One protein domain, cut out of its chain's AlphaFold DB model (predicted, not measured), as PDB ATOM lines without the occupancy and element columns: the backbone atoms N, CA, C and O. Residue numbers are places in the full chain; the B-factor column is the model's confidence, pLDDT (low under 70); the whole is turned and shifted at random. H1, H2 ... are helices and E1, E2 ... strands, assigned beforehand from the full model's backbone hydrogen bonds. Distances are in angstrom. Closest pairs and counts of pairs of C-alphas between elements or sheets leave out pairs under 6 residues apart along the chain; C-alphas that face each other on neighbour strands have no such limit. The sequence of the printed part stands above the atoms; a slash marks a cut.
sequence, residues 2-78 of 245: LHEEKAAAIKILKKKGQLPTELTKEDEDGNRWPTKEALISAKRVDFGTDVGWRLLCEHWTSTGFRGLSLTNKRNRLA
ATOM      1  N   LEU A   2      28.371 -11.823  25.347       70.94
ATOM      2  CA  LEU A   2      27.852 -10.514  25.831       70.94
ATOM      3  C   LEU A   2      28.916  -9.406  25.987       70.94
ATOM      4  O   LEU A   2      28.650  -8.238  25.719       70.94
ATOM      5  N   HIS A   3      30.136  -9.768  26.391       70.25
ATOM      6  CA  HIS A   3      31.260  -8.829  26.476       70.25
ATOM      7  C   HIS A   3      31.717  -8.318  25.096       70.25
ATOM      8  O   HIS A   3      32.106  -7.159  24.968       70.25
ATOM      9  N   GLU A   4      31.671  -9.164  24.064       78.19
ATOM     10  CA  GLU A   4      32.072  -8.798  22.696       78.19
ATOM     11  C   GLU A   4      31.065  -7.831  22.078       78.19
ATOM     12  O   GLU A   4      31.476  -6.835  21.489       78.19
ATOM     13  N   GLU A   5      29.769  -8.043  22.312       81.88
ATOM     14  CA  GLU A   5      28.725  -7.125  21.843       81.88
ATOM     15  C   GLU A   5      28.792  -5.769  22.546       81.88
ATOM     16  O   GLU A   5      28.677  -4.724  21.904       81.88
ATOM     17  N   LYS A   6      29.093  -5.752  23.851       81.81
ATOM     18  CA  LYS A   6      29.381  -4.503  24.566       81.81
ATOM     19  C   LYS A   6      30.590  -3.777  23.966       81.81
ATOM     20  O   LYS A   6      30.553  -2.561  23.779       81.81
ATOM     21  N   ALA A   7      31.669  -4.502  23.670       83.06
ATOM     22  CA  ALA A   7      32.871  -3.925  23.074       83.06
ATOM     23  C   ALA A   7      32.613  -3.395  21.653       83.06
ATOM     24  O   ALA A   7      33.113  -2.325  21.304       83.06
ATOM     25  N   ALA A   8      31.804  -4.100  20.859       84.88
ATOM     26  CA  ALA A   8      31.384  -3.678  19.528       84.88
ATOM     27  C   ALA A   8      30.533  -2.400  19.581       84.88
ATOM     28  O   ALA A   8      30.845  -1.441  18.875       84.88
ATOM     29  N   ALA A   9      29.546  -2.333  20.479       85.25
ATOM     30  CA  ALA A   9      28.738  -1.131  20.694       85.25
ATOM     31  C   ALA A   9      29.605   0.073  21.102       85.25
ATOM     32  O   ALA A   9      29.510   1.150  20.518       85.25
ATOM     33  N   ILE A  10      30.539  -0.116  22.039       84.50
ATOM     34  CA  ILE A  10      31.485   0.938  22.438       84.50
ATOM     35  C   ILE A  10      32.377   1.364  21.264       84.50
ATOM     36  O   ILE A  10      32.706   2.541  21.142       84.50
ATOM     37  N   LYS A  11      32.775   0.434  20.389       86.25
ATOM     38  CA  LYS A  11      33.574   0.746  19.198       86.25
ATOM     39  C   LYS A  11      32.796   1.605  18.197       86.25
ATOM     40  O   LYS A  11      33.394   2.520  17.644       86.25
ATOM     41  N   ILE A  12      31.499   1.350  18.012       85.31
ATOM     42  CA  ILE A  12      30.607   2.171  17.172       85.31
ATOM     43  C   ILE A  12      30.506   3.598  17.728       85.31
ATOM     44  O   ILE A  12      30.568   4.564  16.975       85.31
ATOM     45  N   LEU A  13      30.414   3.734  19.052       84.31
ATOM     46  CA  LEU A  13      30.296   5.032  19.723       84.31
ATOM     47  C   LEU A  13      31.598   5.846  19.739       84.31
ATOM     48  O   LEU A  13      31.570   7.053  19.985       84.31
ATOM     49  N   LYS A  14      32.753   5.214  19.509       84.75
ATOM     50  CA  LYS A  14      34.047   5.902  19.511       84.75
ATOM     51  C   LYS A  14      34.238   6.724  18.239       84.75
ATOM     52  O   LYS A  14      34.247   6.193  17.133       84.75
ATOM     53  N   LYS A  15      34.552   8.009  18.405       73.94
ATOM     54  CA  LYS A  15      34.991   8.909  17.334       73.94
ATOM     55  C   LYS A  15      36.470   9.233  17.543       73.94
ATOM     56  O   LYS A  15      36.867   9.632  18.631       73.94
ATOM     57  N   LYS A  16      37.310   9.013  16.522       74.56
ATOM     58  CA  LYS A  16      38.782   9.170  16.623       74.56
ATOM     59  C   LYS A  16      39.400   8.418  17.825       74.56
ATOM     60  O   LYS A  16      40.315   8.902  18.476       74.56
ATOM     61  N   GLY A  17      38.867   7.236  18.149       71.19
ATOM     62  CA  GLY A  17      39.359   6.393  19.247       71.19
ATOM     63  C   GLY A  17      38.850   6.753  20.650       71.19
ATOM     64  O   GLY A  17      39.052   5.956  21.571       71.19
ATOM     65  N   GLN A  18      38.135   7.870  20.815       71.19
ATOM     66  CA  GLN A  18      37.584   8.329  22.096       71.19
ATOM     67  C   GLN A  18      36.052   8.338  22.089       71.19
ATOM     68  O   GLN A  18      35.423   8.492  21.045       71.19
ATOM     69  N   LEU A  19      35.444   8.149  23.262       77.12
ATOM     70  CA  LEU A  19      34.002   8.330  23.428       77.12
ATOM     71  C   LEU A  19      33.706   9.834  23.551       77.12
ATOM     72  O   LEU A  19      34.314  10.479  24.407       77.12
ATOM     73  N   PRO A  20      32.804  10.396  22.727       83.25
ATOM     74  CA  PRO A  20      32.370  11.783  22.862       83.25
ATOM     75  C   PRO A  20      31.815  12.067  24.260       83.25
ATOM     76  O   PRO A  20      31.056  11.257  24.792       83.25
ATOM     77  N   THR A  21      32.153  13.227  24.830       79.25
ATOM     78  CA  THR A  21      31.713  13.633  26.179       79.25
ATOM     79  C   THR A  21      30.189  13.590  26.315       79.25
ATOM     80  O   THR A  21      29.678  13.087  27.309       79.25
ATOM     81  N   GLU A  22      29.475  14.010  25.268       83.00
ATOM     82  CA  GLU A  22      28.007  14.020  25.157       83.00
ATOM     83  C   GLU A  22      27.364  12.633  25.326       83.00
ATOM     84  O   GLU A  22      26.212  12.517  25.737       83.00
ATOM     85  N   LEU A  23      28.109  11.567  25.023       84.56
ATOM     86  CA  LEU A  23      27.643  10.180  25.090       84.56
ATOM     87  C   LEU A  23      28.076   9.484  26.382       84.56
ATOM     88  O   LEU A  23      27.872   8.277  26.533       84.56
ATOM     89  N   THR A  24      28.689  10.224  27.307       84.75
ATOM     90  CA  THR A  24      29.241   9.685  28.548       84.75
ATOM     91  C   THR A  24      28.745  10.428  29.780       84.75
ATOM     92  O   THR A  24      28.378  11.595  29.720       84.75
ATOM     93  N   LYS A  25      28.749   9.738  30.917       84.56
ATOM     94  CA  LYS A  25      28.587  10.318  32.251       84.56
ATOM     95  C   LYS A  25      29.825   9.990  33.070       84.56
ATOM     96  O   LYS A  25      30.274   8.840  33.054       84.56
ATOM     97  N   GLU A  26      30.358  10.992  33.753       82.19
ATOM     98  CA  GLU A  26      31.409  10.809  34.752       82.19
ATOM     99  C   GLU A  26      30.794  10.273  36.048       82.19
ATOM    100  O   GLU A  26      29.672  10.636  36.407       82.19
ATOM    101  N   ASP A  27      31.488   9.338  36.693       79.38
ATOM    102  CA  ASP A  27      31.183   8.923  38.062       79.38
ATOM    103  C   ASP A  27      31.973   9.752  39.086       79.38
ATOM    104  O   ASP A  27      32.798  10.590  38.723       79.38
ATOM    105  N   GLU A  28      31.701   9.523  40.372       73.50
ATOM    106  CA  GLU A  28      32.349  10.212  41.500       73.50
ATOM    107  C   GLU A  28      33.879  10.037  41.509       73.50
ATOM    108  O   GLU A  28      34.600  10.902  41.998       73.50
ATOM    109  N   ASP A  29      34.376   8.956  40.902       68.88
ATOM    110  CA  ASP A  29      35.797   8.630  40.759       68.88
ATOM    111  C   ASP A  29      36.416   9.226  39.467       68.88
ATOM    112  O   ASP A  29      37.553   8.903  39.108       68.88
ATOM    113  N   GLY A  30      35.675  10.055  38.718       74.56
ATOM    114  CA  GLY A  30      36.121  10.683  37.468       74.56
ATOM    115  C   GLY A  30      36.189   9.740  36.257       74.56
ATOM    116  O   GLY A  30      36.753  10.096  35.219       74.56
ATOM    117  N   ASN A  31      35.629   8.527  36.335       79.62
ATOM    118  CA  ASN A  31      35.586   7.602  35.202       79.62
ATOM    119  C   ASN A  31      34.411   7.923  34.272       79.62
ATOM    120  O   ASN A  31      33.258   8.015  34.693       79.62
ATOM    121  N   ARG A  32      34.686   7.985  32.965       81.50
ATOM    122  CA  ARG A  32      33.666   8.193  31.928       81.50
ATOM    123  C   ARG A  32      33.031   6.883  31.479       81.50
ATOM    124  O   ARG A  32      33.702   6.011  30.925       81.50
ATOM    125  N   TRP A  33      31.715   6.791  31.632       84.31
ATOM    126  CA  TRP A  33      30.908   5.648  31.208       84.31
ATOM    127  C   TRP A  33      29.922   6.040  30.113       84.31
ATOM    128  O   TRP A  33      29.287   7.081  30.249       84.31
ATOM    129  N   PRO A  34      29.708   5.209  29.077       88.25
ATOM    130  CA  PRO A  34      28.624   5.422  28.124       88.25
ATOM    131  C   PRO A  34      27.260   5.552  28.814       88.25
ATOM    132  O   PRO A  34      26.979   4.851  29.794       88.25
ATOM    133  N   THR A  35      26.401   6.422  28.289       90.06
ATOM    134  CA  THR A  35      25.002   6.506  28.723       90.06
ATOM    135  C   THR A  35      24.197   5.302  28.236       90.06
ATOM    136  O   THR A  35      24.581   4.607  27.288       90.06
ATOM    137  N   LYS A  36      23.062   5.034  28.893       90.50
ATOM    138  CA  LYS A  36      22.144   3.958  28.490       90.50
ATOM    139  C   LYS A  36      21.638   4.221  27.074       90.50
ATOM    140  O   LYS A  36      21.640   3.322  26.244       90.50
ATOM    141  N   GLU A  37      21.288   5.468  26.795       89.25
ATOM    142  CA  GLU A  37      20.769   5.949  25.520       89.25
ATOM    143  C   GLU A  37      21.806   5.792  24.400       89.25
ATOM    144  O   GLU A  37      21.464   5.319  23.317       89.25
ATOM    145  N   ALA A  38      23.081   6.090  24.679       88.81
ATOM    146  CA  ALA A  38      24.166   5.874  23.725       88.81
ATOM    147  C   ALA A  38      24.369   4.383  23.414       88.81
ATOM    148  O   ALA A  38      24.557   3.998  22.266       88.81
ATOM    149  N   LEU A  39      24.305   3.504  24.416       89.19
ATOM    150  CA  LEU A  39      24.425   2.064  24.169       89.19
ATOM    151  C   LEU A  39      23.222   1.508  23.397       89.19
ATOM    152  O   LEU A  39      23.394   0.638  22.544       89.19
ATOM    153  N   ILE A  40      22.019   2.031  23.649       90.31
ATOM    154  CA  ILE A  40      20.811   1.662  22.902       90.31
ATOM    155  C   ILE A  40      20.944   2.071  21.430       90.31
ATOM    156  O   ILE A  40      20.633   1.259  20.561       90.31
ATOM    157  N   SER A  41      21.449   3.274  21.133       88.31
ATOM    158  CA  SER A  41      21.630   3.734  19.747       88.31
ATOM    159  C   SER A  41      22.713   2.963  18.986       88.31
ATOM    160  O   SER A  41      22.679   2.906  17.760       88.31
ATOM    161  N   ALA A  42      23.633   2.313  19.701       87.94
ATOM    162  CA  ALA A  42      24.671   1.455  19.138       87.94
ATOM    163  C   ALA A  42      24.249  -0.017  18.967       87.94
ATOM    164  O   ALA A  42      25.115  -0.884  18.813       87.94
ATOM    165  N   LYS A  43      22.941  -0.325  19.012       85.31
ATOM    166  CA  LYS A  43      22.442  -1.686  18.776       85.31
ATOM    167  C   LYS A  43      22.857  -2.169  17.385       85.31
ATOM    168  O   LYS A  43      22.658  -1.481  16.387       85.31
ATOM    169  N   ARG A  44      23.365  -3.398  17.307       81.25
ATOM    170  CA  ARG A  44      23.573  -4.072  16.025       81.25
ATOM    171  C   ARG A  44      22.281  -4.709  15.518       81.25
ATOM    172  O   ARG A  44      21.512  -5.274  16.293       81.25
ATOM    173  N   VAL A  45      22.071  -4.642  14.205       77.94
ATOM    174  CA  VAL A  45      20.858  -5.149  13.538       77.94
ATOM    175  C   VAL A  45      20.675  -6.657  13.753       77.94
ATOM    176  O   VAL A  45      19.552  -7.129  13.886       77.94
ATOM    177  N   ASP A  46      21.776  -7.399  13.841       81.81
ATOM    178  CA  ASP A  46      21.825  -8.859  13.927       81.81
ATOM    179  C   ASP A  46      21.784  -9.417  15.359       81.81
ATOM    180  O   ASP A  46      21.729 -10.633  15.539       81.81
ATOM    181  N   PHE A  47      21.794  -8.563  16.391       79.56
ATOM    182  CA  PHE A  47      21.901  -9.017  17.777       79.56
ATOM    183  C   PHE A  47      20.640  -8.755  18.606       79.56
ATOM    184  O   PHE A  47      20.369  -7.630  19.036       79.56
ATOM    185  N   GLY A  48      19.929  -9.843  18.915       83.06
ATOM    186  CA  GLY A  48      18.853  -9.882  19.906       83.06
ATOM    187  C   GLY A  48      17.638  -8.998  19.596       83.06
ATOM    188  O   GLY A  48      17.573  -8.249  18.616       83.06
ATOM    189  N   THR A  49      16.635  -9.075  20.468       89.56
ATOM    190  CA  THR A  49      15.464  -8.190  20.399       89.56
ATOM    191  C   THR A  49      15.808  -6.802  20.941       89.56
ATOM    192  O   THR A  49      16.712  -6.653  21.766       89.56
ATOM    193  N   ASP A  50      15.070  -5.771  20.523       87.75
ATOM    194  CA  ASP A  50      15.251  -4.410  21.059       87.75
ATOM    195  C   ASP A  50      15.032  -4.354  22.573       87.75
ATOM    196  O   ASP A  50      15.725  -3.633  23.292       87.75
ATOM    197  N   VAL A  51      14.098  -5.169  23.068       90.25
ATOM    198  CA  VAL A  51      13.813  -5.315  24.498       90.25
ATOM    199  C   VAL A  51      15.005  -5.944  25.224       90.25
ATOM    200  O   VAL A  51      15.464  -5.400  26.227       90.25
ATOM    201  N   GLY A  52      15.553  -7.045  24.699       88.38
ATOM    202  CA  GLY A  52      16.719  -7.710  25.284       88.38
ATOM    203  C   GLY A  52      17.959  -6.817  25.287       88.38
ATOM    204  O   GLY A  52      18.668  -6.743  26.291       88.38
ATOM    205  N   TRP A  53      18.184  -6.068  24.205       91.06
ATOM    206  CA  TRP A  53      19.272  -5.096  24.129       91.06
ATOM    207  C   TRP A  53      19.123  -3.983  25.167       91.06
ATOM    208  O   TRP A  53      20.071  -3.676  25.887       91.06
ATOM    209  N   ARG A  54      17.915  -3.425  25.317       90.56
ATOM    210  CA  ARG A  54      17.634  -2.378  26.309       90.56
ATOM    211  C   ARG A  54      17.930  -2.841  27.737       90.56
ATOM    212  O   ARG A  54      18.540  -2.084  28.493       90.56
ATOM    213  N   LEU A  55      17.549  -4.073  28.080       91.62
ATOM    214  CA  LEU A  55      17.837  -4.680  29.385       91.62
ATOM    215  C   LEU A  55      19.344  -4.883  29.607       91.62
ATOM    216  O   LEU A  55      19.846  -4.649  30.705       91.62
ATOM    217  N   LEU A  56      20.093  -5.256  28.566       89.25
ATOM    218  CA  LEU A  56      21.554  -5.354  28.641       89.25
ATOM    219  C   LEU A  56      22.216  -3.986  28.834       89.25
ATOM    220  O   LEU A  56      23.102  -3.855  29.678       89.25
ATOM    221  N   CYS A  57      21.778  -2.955  28.106       90.94
ATOM    222  CA  CYS A  57      22.276  -1.590  28.286       90.94
ATOM    223  C   CYS A  57      21.995  -1.071  29.703       90.94
ATOM    224  O   CYS A  57      22.864  -0.468  30.331       90.94
ATOM    225  N   GLU A  58      20.803  -1.340  30.235       92.19
ATOM    226  CA  GLU A  58      20.434  -1.041  31.621       92.19
ATOM    227  C   GLU A  58      21.361  -1.736  32.620       92.19
ATOM    228  O   GLU A  58      21.971  -1.084  33.468       92.19
ATOM    229  N   HIS A  59      21.568  -3.042  32.453       90.56
ATOM    230  CA  HIS A  59      22.491  -3.800  33.283       90.56
ATOM    231  C   HIS A  59      23.921  -3.239  33.224       90.56
ATOM    232  O   HIS A  59      24.522  -2.982  34.266       90.56
ATOM    233  N   TRP A  60      24.467  -2.978  32.033       88.69
ATOM    234  CA  TRP A  60      25.836  -2.473  31.864       88.69
ATOM    235  C   TRP A  60      26.057  -1.056  32.385       88.69
ATOM    236  O   TRP A  60      27.206  -0.689  32.647       88.69
ATOM    237  N   THR A  61      24.992  -0.262  32.494       88.75
ATOM    238  CA  THR A  61      25.043   1.101  33.031       88.75
ATOM    239  C   THR A  61      24.705   1.176  34.513       88.75
ATOM    240  O   THR A  61      24.967   2.219  35.112       88.75
ATOM    241  N   SER A  62      24.211   0.090  35.114       89.06
ATOM    242  CA  SER A  62      23.904   0.016  36.543       89.06
ATOM    243  C   SER A  62      25.129   0.277  37.424       89.06
ATOM    244  O   SER A  62      26.264  -0.068  37.078       89.06
ATOM    245  N   THR A  63      24.891   0.849  38.604       84.69
ATOM    246  CA  THR A  63      25.924   1.094  39.623       84.69
ATOM    247  C   THR A  63      26.613  -0.202  40.048       84.69
ATOM    248  O   THR A  63      27.839  -0.243  40.109       84.69
ATOM    249  N   GLY A  64      25.854  -1.288  40.234       80.50
ATOM    250  CA  GLY A  64      26.396  -2.605  40.581       80.50
ATOM    251  C   GLY A  64      27.355  -3.160  39.522       80.50
ATOM    252  O   GLY A  64      28.449  -3.620  39.853       80.50
ATOM    253  N   PHE A  65      27.004  -3.054  38.236       84.88
ATOM    254  CA  PHE A  65      27.893  -3.491  37.158       84.88
ATOM    255  C   PHE A  65      29.142  -2.609  37.048       84.88
ATOM    256  O   PHE A  65      30.246  -3.124  36.858       84.88
ATOM    257  N   ARG A  66      28.993  -1.282  37.167       84.56
ATOM    258  CA  ARG A  66      30.133  -0.348  37.156       84.56
ATOM    259  C   ARG A  66      31.091  -0.645  38.303       84.56
ATOM    260  O   ARG A  66      32.285  -0.779  38.051       84.56
ATOM    261  N   GLY A  67      30.567  -0.862  39.510       77.00
ATOM    262  CA  GLY A  67      31.338  -1.281  40.680       77.00
ATOM    263  C   GLY A  67      32.114  -2.572  40.426       77.00
ATOM    264  O   GLY A  67      33.327  -2.595  40.594       77.00
ATOM    265  N   LEU A  68      31.462  -3.617  39.904       74.00
ATOM    266  CA  LEU A  68      32.138  -4.869  39.540       74.00
ATOM    267  C   LEU A  68      33.222  -4.656  38.469       74.00
ATOM    268  O   LEU A  68      34.311  -5.225  38.545       74.00
ATOM    269  N   SER A  69      32.950  -3.819  37.467       76.44
ATOM    270  CA  SER A  69      33.908  -3.489  36.410       76.44
ATOM    271  C   SER A  69      35.117  -2.712  36.941       76.44
ATOM    272  O   SER A  69      36.236  -2.962  36.484       76.44
ATOM    273  N   LEU A  70      34.908  -1.790  37.885       73.94
ATOM    274  CA  LEU A  70      35.962  -1.042  38.568       73.94
ATOM    275  C   LEU A  70      36.765  -1.945  39.491       73.94
ATOM    276  O   LEU A  70      37.983  -1.903  39.418       73.94
ATOM    277  N   THR A  71      36.127  -2.815  40.273       65.62
ATOM    278  CA  THR A  71      36.812  -3.830  41.084       65.62
ATOM    279  C   THR A  71      37.665  -4.729  40.206       65.62
ATOM    280  O   THR A  71      38.846  -4.890  40.467       65.62
ATOM    281  N   ASN A  72      37.136  -5.220  39.084       63.59
ATOM    282  CA  ASN A  72      37.924  -6.003  38.136       63.59
ATOM    283  C   ASN A  72      39.068  -5.188  37.508       63.59
ATOM    284  O   ASN A  72      40.127  -5.743  37.242       63.59
ATOM    285  N   LYS A  73      38.885  -3.882  37.267       66.25
ATOM    286  CA  LYS A  73      39.950  -2.978  36.793       66.25
ATOM    287  C   LYS A  73      41.018  -2.749  37.860       66.25
ATOM    288  O   LYS A  73      42.191  -2.831  37.535       66.25
ATOM    289  N   ARG A  74      40.619  -2.492  39.106       63.03
ATOM    290  CA  ARG A  74      41.496  -2.317  40.268       63.03
ATOM    291  C   ARG A  74      42.258  -3.603  40.552       63.03
ATOM    292  O   ARG A  74      43.463  -3.536  40.694       63.03
ATOM    293  N   ASN A  75      41.595  -4.756  40.490       54.72
ATOM    294  CA  ASN A  75      42.238  -6.064  40.559       54.72
ATOM    295  C   ASN A  75      43.302  -6.179  39.463       54.72
ATOM    296  O   ASN A  75      44.453  -6.409  39.795       54.72
ATOM    297  N   ARG A  76      42.967  -5.904  38.191       55.56
ATOM    298  CA  ARG A  76      43.949  -5.905  37.082       55.56
ATOM    299  C   ARG A  76      45.149  -4.971  37.300       55.56
ATOM    300  O   ARG A  76      46.175  -5.191  36.671       55.56
ATOM    301  N   LEU A  77      44.998  -3.917  38.102       56.94
ATOM    302  CA  LEU A  77      46.039  -2.926  38.405       56.94
ATOM    303  C   LEU A  77      46.748  -3.184  39.746       56.94
ATOM    304  O   LEU A  77      47.749  -2.538  40.039       56.94
ATOM    305  N   ALA A  78      46.226  -4.084  40.580       49.72
ATOM    306  CA  ALA A  78      46.789  -4.410  41.877       49.72
ATOM    307  C   ALA A  78      47.841  -5.512  41.691       49.72
ATOM    308  O   ALA A  78      47.503  -6.688  41.567       49.72
TER     309      ALA A  78
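Overview. This is residues 2 to 78 of the 245 residues of an uncharacterized protein of Aegilops tauschii subsp. strangulata (UniProt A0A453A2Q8). Three helices make a small cluster, their centres in a triangle, with short H2 touching both H1 and H3 while H1 and H3 are near each other, and a little strand hairpin, E1 and E2, leads into H2. H4 makes a corner with the end of H3 and runs off as an arm, whose residues 71 to 77 stick out with residue 78. The printed part has 77 residues in the order H1, E1, E2, H2, H3, H4, is mostly helix, and its two-strand sheet, order E1 - E2, is antiparallel. It is compact, with a radius of gyration of the C-alphas of 12.7 A, and spans 38 by 25 by 19 A.

Arrangement. H1, residues 2 to 13, touches H2, residues 36 to 41, with residues 9 to 13 alone; the closest C-alphas, of Ala 9 and Leu 39, are 6.4 A apart, and the lines are about perpendicular at 76 degrees. E1, residues 24 to 26, and E2, residues 32 to 34, form an antiparallel hairpin at 145 degrees, with N 25 and O 33 within hydrogen-bond range at 2.8 A. H2 and H3, residues 50 to 61, form a helical hairpin: they touch, closest at the C-alphas of Lys 36 and Cys 57, 5.6 A, and run opposite ways at a steep tilt of 40 degrees. H1 and H3 are near each other. H4, residues 63 to 77, is close to H3 but not clearly touching, the closest C-alphas, of His 59 and Phe 65, being 6.7 A apart. H4 is apart from H1 and H2. In H1, H2, H3 and H4 every O i to N i+4 pair is within hydrogen-bond range.

Along the chain. H1 begins at C-alpha 2, (27.852, -10.514, 25.831), and is 16.9 A long. E1 and E2 have three residues each, and H2 six. H3 is 16.4 A long. H4 is 20.5 A long and ends at C-alpha 77, (46.039, -2.926, 38.405).

Size, cuts and confidence. The two farthest C-alphas, of Val 45 and Ala 78, are 38.4 A apart. The printed part has no cut, and no link is long. Residue 29 and residues 71 to 78 have pLDDT under 70.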